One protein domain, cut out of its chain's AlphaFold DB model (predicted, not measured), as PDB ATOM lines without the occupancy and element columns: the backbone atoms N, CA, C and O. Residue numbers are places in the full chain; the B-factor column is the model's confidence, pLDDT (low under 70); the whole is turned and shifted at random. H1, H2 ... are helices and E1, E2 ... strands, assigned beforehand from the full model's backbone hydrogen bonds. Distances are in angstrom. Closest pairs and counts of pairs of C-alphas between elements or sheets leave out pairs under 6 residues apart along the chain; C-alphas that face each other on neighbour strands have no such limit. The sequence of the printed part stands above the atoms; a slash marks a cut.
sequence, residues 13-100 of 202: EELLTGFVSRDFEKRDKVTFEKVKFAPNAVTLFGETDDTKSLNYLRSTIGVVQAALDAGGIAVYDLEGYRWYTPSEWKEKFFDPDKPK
ATOM      1  N   GLU A  13     228.952 156.718 206.269       82.44
ATOM      2  CA  GLU A  13     228.915 155.965 207.517       82.44
ATOM      3  C   GLU A  13     230.241 156.022 208.297       82.44
ATOM      4  O   GLU A  13     230.223 156.139 209.523       82.44
ATOM      5  N   GLU A  14     231.401 156.038 207.631       85.19
ATOM      6  CA  GLU A  14     232.706 156.203 208.286       85.19
ATOM      7  C   GLU A  14     232.805 157.545 209.021       85.19
ATOM      8  O   GLU A  14     233.383 157.609 210.110       85.19
ATOM      9  N   LEU A  15     232.183 158.605 208.488       86.81
ATOM     10  CA  LEU A  15     232.147 159.940 209.107       86.81
ATOM     11  C   LEU A  15     231.297 159.976 210.388       86.81
ATOM     12  O   LEU A  15     231.390 160.923 211.177       86.81
ATOM     13  N   LEU A  16     230.478 158.945 210.614       88.25
ATOM     14  CA  LEU A  16     229.717 158.741 211.849       88.25
ATOM     15  C   LEU A  16     230.548 158.042 212.929       88.25
ATOM     16  O   LEU A  16     230.083 157.861 214.057       88.25
ATOM     17  N   THR A  17     231.795 157.686 212.629       87.75
ATOM     18  CA  THR A  17     232.718 157.054 213.570       87.75
ATOM     19  C   THR A  17     233.856 158.001 213.972       87.75
ATOM     20  O   THR A  17     234.043 159.086 213.424       87.75
ATOM     21  N   GLY A  18     234.626 157.607 214.988       87.06
ATOM     22  CA  GLY A  18     235.799 158.365 215.419       87.06
ATOM     23  C   GLY A  18     235.503 159.521 216.380       87.06
ATOM     24  O   GLY A  18     234.484 159.567 217.065       87.06
ATOM     25  N   PHE A  19     236.485 160.410 216.537       85.50
ATOM     26  CA  PHE A  19     236.441 161.469 217.551       85.50
ATOM     27  C   PHE A  19     235.401 162.549 217.231       85.50
ATOM     28  O   PHE A  19     234.629 162.922 218.110       85.50
ATOM     29  N   VAL A  20     235.357 163.006 215.979       87.44
ATOM     30  CA  VAL A  20     234.498 164.118 215.548       87.44
ATOM     31  C   VAL A  20     233.013 163.757 215.640       87.44
ATOM     32  O   VAL A  20     232.204 164.584 216.056       87.44
ATOM     33  N   SER A  21     232.640 162.514 215.318       90.94
ATOM     34  CA  SER A  21     231.257 162.055 215.474       90.94
ATOM     35  C   SER A  21     230.853 161.927 216.944       90.94
ATOM     36  O   SER A  21     229.771 162.367 217.320       90.94
ATOM     37  N   ARG A  22     231.745 161.417 217.808       93.06
ATOM     38  CA  ARG A  22     231.518 161.356 219.263       93.06
ATOM     39  C   ARG A  22     231.390 162.739 219.894       93.06
ATOM     40  O   ARG A  22     230.627 162.898 220.842       93.06
ATOM     41  N   ASP A  23     232.152 163.721 219.421       92.31
ATOM     42  CA  ASP A  23     231.977 165.116 219.834       92.31
ATOM     43  C   ASP A  23     230.595 165.637 219.419       92.31
ATOM     44  O   ASP A  23     229.874 166.200 220.242       92.31
ATOM     45  N   PHE A  24     230.179 165.373 218.177       95.25
ATOM     46  CA  PHE A  24     228.868 165.790 217.693       95.25
ATOM     47  C   PHE A  24     227.710 165.149 218.469       95.25
ATOM     48  O   PHE A  24     226.812 165.864 218.906       95.25
ATOM     49  N   GLU A  25     227.767 163.840 218.733       96.06
ATOM     50  CA  GLU A  25     226.777 163.130 219.554       96.06
ATOM     51  C   GLU A  25     226.654 163.736 220.959       96.06
ATOM     52  O   GLU A  25     225.552 163.874 221.493       96.06
ATOM     53  N   LYS A  26     227.781 164.124 221.567       95.12
ATOM     54  CA  LYS A  26     227.788 164.768 222.887       95.12
ATOM     55  C   LYS A  26     227.171 166.163 222.856       95.12
ATOM     56  O   LYS A  26     226.497 166.528 223.817       95.12
ATOM     57  N   ARG A  27     227.418 166.942 221.796       94.94
ATOM     58  CA  ARG A  27     226.887 168.306 221.643       94.94
ATOM     59  C   ARG A  27     225.396 168.319 221.315       94.94
ATOM     60  O   ARG A  27     224.665 169.111 221.900       94.94
ATOM     61  N   ASP A  28     224.948 167.442 220.420       96.38
ATOM     62  CA  ASP A  28     223.543 167.315 220.030       96.38
ATOM     63  C   ASP A  28     223.194 165.874 219.636       96.38
ATOM     64  O   ASP A  28     223.196 165.477 218.466       96.38
ATOM     65  N   LYS A  29     222.814 165.093 220.647       96.25
ATOM     66  CA  LYS A  29     222.389 163.708 220.463       96.25
ATOM     67  C   LYS A  29     221.157 163.581 219.564       96.25
ATOM     68  O   LYS A  29     221.040 162.613 218.822       96.25
ATOM     69  N   VAL A  30     220.223 164.533 219.622       96.75
ATOM     70  CA  VAL A  30     218.961 164.442 218.870       96.75
ATOM     71  C   VAL A  30     219.227 164.572 217.375       96.75
ATOM     72  O   VAL A  30     218.699 163.784 216.589       96.75
ATOM     73  N   THR A  31     220.042 165.546 216.976       96.81
ATOM     74  CA  THR A  31     220.428 165.708 215.570       96.81
ATOM     75  C   THR A  31     221.332 164.564 215.120       96.81
ATOM     76  O   THR A  31     221.113 164.026 214.036       96.81
ATOM     77  N   PHE A  32     222.275 164.120 215.957       96.00
ATOM     78  CA  PHE A  32     223.148 162.988 215.635       96.00
ATOM     79  C   PHE A  32     222.370 161.698 215.324       96.00
ATOM     80  O   PHE A  32     222.627 161.059 214.305       96.00
ATOM     81  N   GLU A  33     221.366 161.346 216.134       95.88
ATOM     82  CA  GLU A  33     220.516 160.176 215.865       95.88
ATOM     83  C   GLU A  33     219.780 160.310 214.523       95.88
ATOM     84  O   GLU A  33     219.722 159.358 213.749       95.88
ATOM     85  N   LYS A  34     219.274 161.502 214.182       96.06
ATOM     86  CA  LYS A  34     218.642 161.730 212.871       96.06
ATOM     87  C   LYS A  34     219.622 161.536 211.715       96.06
ATOM     88  O   LYS A  34     219.234 160.955 210.709       96.06
ATOM     89  N   VAL A  35     220.862 162.014 211.853       94.75
ATOM     90  CA  VAL A  35     221.914 161.824 210.839       94.75
ATOM     91  C   VAL A  35     222.205 160.339 210.646       94.75
ATOM     92  O   VAL A  35     222.278 159.876 209.513       94.75
ATOM     93  N   LYS A  36     222.303 159.572 211.737       93.19
ATOM     94  CA  LYS A  36     222.583 158.132 211.691       93.19
ATOM     95  C   LYS A  36     221.535 157.325 210.927       93.19
ATOM     96  O   LYS A  36     221.873 156.334 210.289       93.19
ATOM     97  N   PHE A  37     220.273 157.740 210.996       91.81
ATOM     98  CA  PHE A  37     219.166 157.100 210.282       91.81
ATOM     99  C   PHE A  37     218.761 157.847 209.003       91.81
ATOM    100  O   PHE A  37     217.695 157.574 208.445       91.81
ATOM    101  N   ALA A  38     219.572 158.803 208.539       91.56
ATOM    102  CA  ALA A  38     219.290 159.530 207.315       91.56
ATOM    103  C   ALA A  38     219.325 158.562 206.118       91.56
ATOM    104  O   ALA A  38     220.272 157.791 205.982       91.56
ATOM    105  N   PRO A  39     218.320 158.592 205.227       88.06
ATOM    106  CA  PRO A  39     218.261 157.657 204.107       88.06
ATOM    107  C   PRO A  39     219.278 157.980 203.007       88.06
ATOM    108  O   PRO A  39     219.555 157.127 202.174       88.06
ATOM    109  N   ASN A  40     219.778 159.218 202.962       88.00
ATOM    110  CA  ASN A  40     220.685 159.702 201.930       88.00
ATOM    111  C   ASN A  40     221.663 160.721 202.521       88.00
ATOM    112  O   ASN A  40     221.291 161.508 203.396       88.00
ATOM    113  N   ALA A  41     222.862 160.769 201.949       90.44
ATOM    114  CA  ALA A  41     223.827 161.844 202.125       90.44
ATOM    115  C   ALA A  41     224.141 162.470 200.760       90.44
ATOM    116  O   ALA A  41     224.070 161.804 199.727       90.44
ATOM    117  N   VAL A  42     224.480 163.757 200.754       89.69
ATOM    118  CA  VAL A  42     224.909 164.477 199.551       89.69
ATOM    119  C   VAL A  42     226.276 165.069 199.830       89.69
ATOM    120  O   VAL A  42     226.439 165.810 200.799       89.69
ATOM    121  N   THR A  43     227.235 164.781 198.958       88.56
ATOM    122  CA  THR A  43     228.562 165.389 199.022       88.56
ATOM    123  C   THR A  43     228.697 166.424 197.919       88.56
ATOM    124  O   THR A  43     228.395 166.157 196.756       88.56
ATOM    125  N   LEU A  44     229.132 167.625 198.293       87.44
ATOM    126  CA  LEU A  44     229.391 168.711 197.359       87.44
ATOM    127  C   LEU A  44     230.885 168.765 197.062       87.44
ATOM    128  O   LEU A  44     231.694 168.963 197.965       87.44
ATOM    129  N   PHE A  45     231.228 168.636 195.785       85.88
ATOM    130  CA  PHE A  45     232.588 168.787 195.284       85.88
ATOM    131  C   PHE A  45     232.617 169.846 194.190       85.88
ATOM    132  O   PHE A  45     231.650 170.021 193.446       85.88
ATOM    133  N   GLY A  46     233.739 170.543 194.081       84.44
ATOM    134  CA  GLY A  46     233.951 171.528 193.036       84.44
ATOM    135  C   GLY A  46     235.416 171.911 192.933       84.44
ATOM    136  O   GLY A  46     236.155 171.874 193.914       84.44
ATOM    137  N   GLU A  47     235.810 172.296 191.730       86.38
ATOM    138  CA  GLU A  47     237.092 172.928 191.449       86.38
ATOM    139  C   GLU A  47     236.833 174.417 191.192       86.38
ATOM    140  O   GLU A  47     235.793 174.801 190.651       86.38
ATOM    141  N   THR A  48     237.762 175.270 191.611       84.75
ATOM    142  CA  THR A  48     237.699 176.715 191.377       84.75
ATOM    143  C   THR A  48     239.042 177.191 190.858       84.75
ATOM    144  O   THR A  48     240.087 176.718 191.305       84.75
ATOM    145  N   ASP A  49     239.017 178.172 189.962       85.88
ATOM    146  CA  ASP A  49     240.222 178.897 189.573       85.88
ATOM    147  C   ASP A  49     240.796 179.672 190.772       85.88
ATOM    148  O   ASP A  49     240.068 180.019 191.715       85.88
ATOM    149  N   ASP A  50     242.088 180.016 190.716       83.88
ATOM    150  CA  ASP A  50     242.700 180.958 191.662       83.88
ATOM    151  C   ASP A  50     242.188 182.375 191.372       83.88
ATOM    152  O   ASP A  50     242.756 183.156 190.601       83.88
ATOM    153  N   THR A  51     241.031 182.691 191.951       83.06
ATOM    154  CA  THR A  51     240.387 183.991 191.791       83.06
ATOM    155  C   THR A  51     240.797 184.959 192.898       83.06
ATOM    156  O   THR A  51     241.142 184.585 194.015       83.06
ATOM    157  N   LYS A  52     240.677 186.261 192.623       82.44
ATOM    158  CA  LYS A  52     240.953 187.326 193.605       82.44
ATOM    159  C   LYS A  52     239.847 187.499 194.660       82.44
ATOM    160  O   LYS A  52     239.824 188.517 195.346       82.44
ATOM    161  N   SER A  53     238.883 186.579 194.748       84.50
ATOM    162  CA  SER A  53     237.709 186.719 195.616       84.50
ATOM    163  C   SER A  53     237.260 185.384 196.203       84.50
ATOM    164  O   SER A  53     237.326 184.359 195.541       84.50
ATOM    165  N   LEU A  54     236.660 185.415 197.390       87.31
ATOM    166  CA  LEU A  54     236.025 184.242 198.005       87.31
ATOM    167  C   LEU A  54     234.561 184.061 197.557       87.31
ATOM    168  O   LEU A  54     233.739 183.502 198.282       87.31
ATOM    169  N   ASN A  55     234.199 184.554 196.365       88.75
ATOM    170  CA  ASN A  55     232.833 184.436 195.848       88.75
ATOM    171  C   ASN A  55     232.426 182.977 195.616       88.75
ATOM    172  O   ASN A  55     231.252 182.652 195.811       88.75
ATOM    173  N   TYR A  56     233.370 182.109 195.232       90.44
ATOM    174  CA  TYR A  56     233.115 180.672 195.124       90.44
ATOM    175  C   TYR A  56     232.720 180.110 196.497       90.44
ATOM    176  O   TYR A  56     231.656 179.519 196.615       90.44
ATOM    177  N   LEU A  57     233.485 180.419 197.554       89.44
ATOM    178  CA  LEU A  57     233.222 179.939 198.910       89.44
ATOM    179  C   LEU A  57     231.874 180.446 199.431       89.44
ATOM    180  O   LEU A  57     231.090 179.671 199.971       89.44
ATOM    181  N   ARG A  58     231.557 181.728 199.199       89.38
ATOM    182  CA  ARG A  58     230.235 182.294 199.511       89.38
ATOM    183  C   ARG A  58     229.114 181.535 198.798       89.38
ATOM    184  O   ARG A  58     228.079 181.268 199.401       89.38
ATOM    185  N   SER A  59     229.304 181.206 197.521       91.75
ATOM    186  CA  SER A  59     228.305 180.477 196.732       91.75
ATOM    187  C   SER A  59     228.141 179.045 197.241       91.75
ATOM    188  O   SER A  59     227.011 178.602 197.420       91.75
ATOM    189  N   THR A  60     229.239 178.361 197.577       92.31
ATOM    190  CA  THR A  60     229.225 177.029 198.197       92.31
ATOM    191  C   THR A  60     228.468 177.034 199.522       92.31
ATOM    192  O   THR A  60     227.587 176.202 199.721       92.31
ATOM    193  N   ILE A  61     228.734 178.009 200.401       92.25
ATOM    194  CA  ILE A  61     227.998 178.179 201.664       92.25
ATOM    195  C   ILE A  61     226.496 178.369 201.400       92.25
ATOM    196  O   ILE A  61     225.669 177.779 202.092       92.25
ATOM    197  N   GLY A  62     226.135 179.153 200.380       93.50
ATOM    198  CA  GLY A  62     224.742 179.352 199.971       93.50
ATOM    199  C   GLY A  62     224.062 178.073 199.471       93.50
ATOM    200  O   GLY A  62     222.912 177.825 199.819       93.50
ATOM    201  N   VAL A  63     224.768 177.232 198.710       95.25
ATOM    202  CA  VAL A  63     224.251 175.926 198.261       95.25
ATOM    203  C   VAL A  63     224.016 174.994 199.451       95.25
ATOM    204  O   VAL A  63     222.962 174.365 199.532       95.25
ATOM    205  N   VAL A  64     224.954 174.940 200.401       95.50
ATOM    206  CA  VAL A  64     224.787 174.154 201.634       95.50
ATOM    207  C   VAL A  64     223.589 174.657 202.443       95.50
ATOM    208  O   VAL A  64     222.770 173.854 202.884       95.50
ATOM    209  N   GLN A  65     223.431 175.977 202.585       95.75
ATOM    210  CA  GLN A  65     222.267 176.559 203.256       95.75
ATOM    211  C   GLN A  65     220.958 176.182 202.555       95.75
ATOM    212  O   GLN A  65     220.012 175.781 203.225       95.75
ATOM    213  N   ALA A  66     220.904 176.236 201.223       95.69
ATOM    214  CA  ALA A  66     219.713 175.844 200.474       95.69
ATOM    215  C   ALA A  66     219.350 174.362 200.690       95.69
ATOM    216  O   ALA A  66     218.170 174.027 200.783       95.69
ATOM    217  N   ALA A  67     220.344 173.477 200.820       95.31
ATOM    218  CA  ALA A  67     220.111 172.075 201.164       95.31
ATOM    219  C   ALA A  67     219.554 171.910 202.591       95.31
ATOM    220  O   ALA A  67     218.643 171.111 202.803       95.31
ATOM    221  N   LEU A  68     220.052 172.686 203.560       96.19
ATOM    222  CA  LEU A  68     219.496 172.718 204.917       96.19
ATOM    223  C   LEU A  68     218.053 173.237 204.932       96.19
ATOM    224  O   LEU A  68     217.186 172.609 205.538       96.19
ATOM    225  N   ASP A  69     217.772 174.321 204.208       95.25
ATOM    226  CA  ASP A  69     216.428 174.901 204.089       95.25
ATOM    227  C   ASP A  69     215.436 173.932 203.417       95.25
ATOM    228  O   ASP A  69     214.245 173.942 203.727       95.25
ATOM    229  N   ALA A  70     215.928 173.051 202.539       95.44
ATOM    230  CA  ALA A  70     215.155 171.981 201.906       95.44
ATOM    231  C   ALA A  70     214.956 170.732 202.794       95.44
ATOM    232  O   ALA A  70     214.377 169.745 202.339       95.44
ATOM    233  N   GLY A  71     215.411 170.758 204.052       94.88
ATOM    234  CA  GLY A  71     215.241 169.667 205.017       94.88
ATOM    235  C   GLY A  71     216.510 168.873 205.330       94.88
ATOM    236  O   GLY A  71     216.416 167.791 205.913       94.88
ATOM    237  N   GLY A  72     217.692 169.378 204.966       96.06
ATOM    238  CA  GLY A  72     218.969 168.803 205.383       96.06
ATOM    239  C   GLY A  72     219.097 168.729 206.910       96.06
ATOM    240  O   GLY A  72     218.744 169.662 207.629       96.06
ATOM    241  N   ILE A  73     219.597 167.597 207.413       96.94
ATOM    242  CA  ILE A  73     219.621 167.295 208.855       96.94
ATOM    243  C   ILE A  73     220.837 167.923 209.544       96.94
ATOM    244  O   ILE A  73     220.719 168.421 210.660       96.94
ATOM    245  N   ALA A  74     221.999 167.874 208.896       96.44
ATOM    246  CA  ALA A  74     223.268 168.386 209.402       96.44
ATOM    247  C   ALA A  74     224.249 168.598 208.241       96.44
ATOM    248  O   ALA A  74     224.034 168.089 207.139       96.44
ATOM    249  N   VAL A  75     225.345 169.306 208.508       95.56
ATOM    250  CA  VAL A  75     226.465 169.470 207.572       95.56
ATOM    251  C   VAL A  75     227.718 168.880 208.189       95.56
ATOM    252  O   VAL A  75     228.056 169.215 209.323       95.56
ATOM    253  N   TYR A  76     228.431 168.053 207.428       93.62
ATOM    254  CA  TYR A  76     229.807 167.705 207.748       93.62
ATOM    255  C   TYR A  76     230.765 168.502 206.871       93.62
ATOM    256  O   TYR A  76     230.765 168.380 205.648       93.62
ATOM    257  N   ASP A  77     231.584 169.323 207.508       90.25
ATOM    258  CA  ASP A  77     232.666 170.048 206.866       90.25
ATOM    259  C   ASP A  77     233.919 169.164 206.836       90.25
ATOM    260  O   ASP A  77     234.615 169.032 207.844       90.25
ATOM    261  N   LEU A  78     234.183 168.553 205.677       85.94
ATOM    262  CA  LEU A  78     235.326 167.658 205.443       85.94
ATOM    263  C   LEU A  78     236.678 168.351 205.622       85.94
ATOM    264  O   LEU A  78     237.656 167.714 205.996       85.94
ATOM    265  N   GLU A  79     236.733 169.650 205.352       85.94
ATOM    266  CA  GLU A  79     237.975 170.417 205.379       85.94
ATOM    267  C   GLU A  79     238.303 170.897 206.797       85.94
ATOM    268  O   GLU A  79     239.464 170.958 207.192       85.94
ATOM    269  N   GLY A  80     237.267 171.230 207.571       81.38
ATOM    270  CA  GLY A  80     237.370 171.632 208.974       81.38
ATOM    271  C   GLY A  80     237.172 170.503 209.990       81.38
ATOM    272  O   GLY A  80     237.209 170.769 211.186       81.38
ATOM    273  N   TYR A  81     236.905 169.273 209.542       83.75
ATOM    274  CA  TYR A  81     236.563 168.121 210.384       83.75
ATOM    275  C   TYR A  81     235.514 168.435 211.462       83.75
ATOM    276  O   TYR A  81     235.706 168.146 212.646       83.75
ATOM    277  N   ARG A  82     234.382 169.031 211.064       87.81
ATOM    278  CA  ARG A  82     233.326 169.431 212.005       87.81
ATOM    279  C   ARG A  82     231.922 169.141 211.493       87.81
ATOM    280  O   ARG A  82     231.569 169.482 210.370       87.81
ATOM    281  N   TRP A  83     231.096 168.594 212.383       93.62
ATOM    282  CA  TRP A  83     229.646 168.543 212.216       93.62
ATOM    283  C   TRP A  83     228.984 169.828 212.714       93.62
ATOM    284  O   TRP A  83     229.268 170.280 213.831       93.62
ATOM    285  N   TYR A  84     228.059 170.343 211.911       94.94
ATOM    286  CA  TYR A  84     227.175 171.451 212.239       94.94
ATOM    287  C   TYR A  84     225.722 170.986 212.227       94.94
ATOM    288  O   TYR A  84     225.257 170.389 211.249       94.94
ATOM    289  N   THR A  85     224.979 171.323 213.278       96.19
ATOM    290  CA  THR A  85     223.515 171.368 213.180       96.19
ATOM    291  C   THR A  85     223.090 172.521 212.256       96.19
ATOM    292  O   THR A  85     223.875 173.445 212.016       96.19
ATOM    293  N   PRO A  86     221.839 172.542 211.762       95.94
ATOM    294  CA  PRO A  86     221.361 173.654 210.945       95.94
ATOM    295  C   PRO A  86     221.432 175.007 211.672       95.94
ATOM    296  O   PRO A  86     221.741 176.026 211.055       95.94
ATOM    297  N   SER A  87     221.196 175.028 212.990       93.56
ATOM    298  CA  SER A  87     221.309 176.252 213.791       93.56
ATOM    299  C   SER A  87     222.760 176.693 213.961       93.56
ATOM    300  O   SER A  87     223.049 177.868 213.766       93.56
ATOM    301  N   GLU A  88     223.677 175.764 214.255       93.44
ATOM    302  CA  GLU A  88     225.111 176.069 214.364       93.44
ATOM    303  C   GLU A  88     225.673 176.580 213.034       93.44
ATOM    304  O   GLU A  88     226.474 177.512 213.013       93.44
ATOM    305  N   TRP A  89     225.246 175.992 211.913       93.31
ATOM    306  CA  TRP A  89     225.628 176.444 210.579       93.31
ATOM    307  C   TRP A  89     225.186 177.893 210.340       93.31
ATOM    308  O   TRP A  89     225.988 178.742 209.949       93.31
ATOM    309  N   LYS A  90     223.919 178.203 210.630       91.31
ATOM    310  CA  LYS A  90     223.381 179.554 210.455       91.31
ATOM    311  C   LYS A  90     224.089 180.579 211.346       91.31
ATOM    312  O   LYS A  90     224.547 181.603 210.838       91.31
ATOM    313  N   GLU A  91     224.256 180.261 212.629       89.88
ATOM    314  CA  GLU A  91     224.979 181.104 213.592       89.88
ATOM    315  C   GLU A  91     226.414 181.377 213.134       89.88
ATOM    316  O   GLU A  91     226.947 182.475 213.301       89.88
ATOM    317  N   LYS A  92     227.053 180.381 212.520       87.81
ATOM    318  CA  LYS A  92     228.436 180.495 212.075       87.81
ATOM    319  C   LYS A  92     228.595 181.341 210.814       87.81
ATOM    320  O   LYS A  92     229.548 182.116 210.725       87.81
ATOM    321  N   PHE A  93     227.719 181.157 209.828       88.69
ATOM    322  CA  PHE A  93     227.941 181.658 208.469       88.69
ATOM    323  C   PHE A  93     227.033 182.821 208.055       88.69
ATOM    324  O   PHE A  93     227.392 183.537 207.119       88.69
ATOM    325  N   PHE A  94     225.900 183.036 208.729       86.62
ATOM    326  CA  PHE A  94     224.890 184.028 208.329       86.62
ATOM    327  C   PHE A  94     224.583 185.073 209.400       86.62
ATOM    328  O   PHE A  94     224.309 186.219 209.050       86.62
ATOM    329  N   ASP A  95     224.638 184.705 210.677       85.06
ATOM    330  CA  ASP A  95     224.363 185.638 211.776       85.06
ATOM    331  C   ASP A  95     225.479 186.679 212.035       85.06
ATOM    332  O   ASP A  95     225.157 187.783 212.480       85.06
ATOM    333  N   PRO A  96     226.781 186.417 211.781       80.75
ATOM    334  CA  PRO A  96     227.814 187.418 212.022       80.75
ATOM    335  C   PRO A  96     227.726 188.596 211.042       80.75
ATOM    336  O   PRO A  96     227.713 188.398 209.829       80.75
ATOM    337  N   ASP A  97     227.834 189.830 211.553       73.94
ATOM    338  CA  ASP A  97     227.901 191.059 210.734       73.94
ATOM    339  C   ASP A  97     229.033 191.038 209.689       73.94
ATOM    340  O   ASP A  97     228.998 191.740 208.675       73.94
ATOM    341  N   LYS A  98     230.086 190.259 209.963       68.19
ATOM    342  CA  LYS A  98     231.216 190.014 209.066       68.19
ATOM    343  C   LYS A  98     231.600 188.538 209.122       68.19
ATOM    344  O   LYS A  98     231.626 187.983 210.223       68.19
ATOM    345  N   PRO A  99     231.998 187.925 207.989       68.50
ATOM    346  CA  PRO A  99     232.524 186.568 207.988       68.50
ATOM    347  C   PRO A  99     233.666 186.431 208.997       68.50
ATOM    348  O   PRO A  99     234.696 187.098 208.881       68.50
ATOM    349  N   LYS A 100     233.490 185.556 209.991       77.50
ATOM    350  CA  LYS A 100     234.575 185.150 210.884       77.50
ATOM    351  C   LYS A 100     235.337 184.039 210.170       77.50
ATOM    352  O   LYS A 100     234.989 182.868 210.248       77.50
TER     353      LYS A 100
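This is residues 13 to 100 of the 202 residues of an uncharacterized protein of Candidatus Melainabacteria bacterium (UniProt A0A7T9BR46). A small two-strand hairpin, E1 and E2, sits in the middle between two groups of helices: short H1, H2 and H3 form a loose group at one end, with H2 by E2, while H4 and H5 run opposite ways on the other side of the hairpin. A long link, residues 37 to 54, runs from the first group to the far end of the longest axis, where residues 49 to 55 stick out and H4 turns back toward the hairpin. The printed part has 88 residues, with five named helices and two named strands in the order H1, H2, H3, H4, E1, E2, H5; the sheet E1 - E2 is antiparallel and the class is mostly helix. The whole is compact, with a radius of gyration of the C-alphas of 13.8 A and spans of 40 by 28 by 26 A.

H1 is residues 13 to 16, 5.2 A long, and begins at C-alpha 13 at (228.915, 155.965, 207.517). H2 is residues 18 to 27, 14.7 A, and H3 is residues 29 to 36, 10.4 A. H4, the longest helix, is residues 55 to 69, 20.7 A, from C-alpha 55 at (232.833, 184.436, 195.848). E1 is residues 75 to 77, 6.3 A, and E2 is residues 82 to 84, 6.5 A. H5 is residues 86 to 93, 10.7 A, and ends at C-alpha 93 at (227.941, 181.658, 208.469).

H1 and H2 are close but not clearly touching, with the closest C-alphas, Leu 15 and Ser 21, 6.8 A apart. H2 and H3 touch only at the corner, closest at the C-alphas of Glu 25 and Phe 32, 5.3 A, at a steep tilt of 44 degrees, opposite ways. The closest C-alphas of H2 and E2 are those of Phe 24 and Trp 83, 6.2 A apart. E1 and E2 are a hairpin, antiparallel at 156 degrees; N 75 and O 84, at 2.9 A, and N 84 and O 75, at 2.8 A, are within hydrogen-bond range. H4 and H5 only just touch, with 3 pairs of C-alphas within 8 A, the closest Leu 68 and Pro 86 at 6.4 A; their tilt is shallow, 19 degrees, opposite ways. H3 and H4 are apart, and so are H2 and H5. In H2, H3, H4 and H5 every O i to N i+4 pair is within hydrogen-bond range; H1 is too short for such a pair.

The two C-alphas farthest apart, those of Phe 37 and Lys 52, are 40.8 A apart. The printed part has no cut. The link from H3 to H4, 18 residues, is long; the other links are tight. The mean pLDDT of the printed part is 89.9, and residues 98 to 99 are under 70.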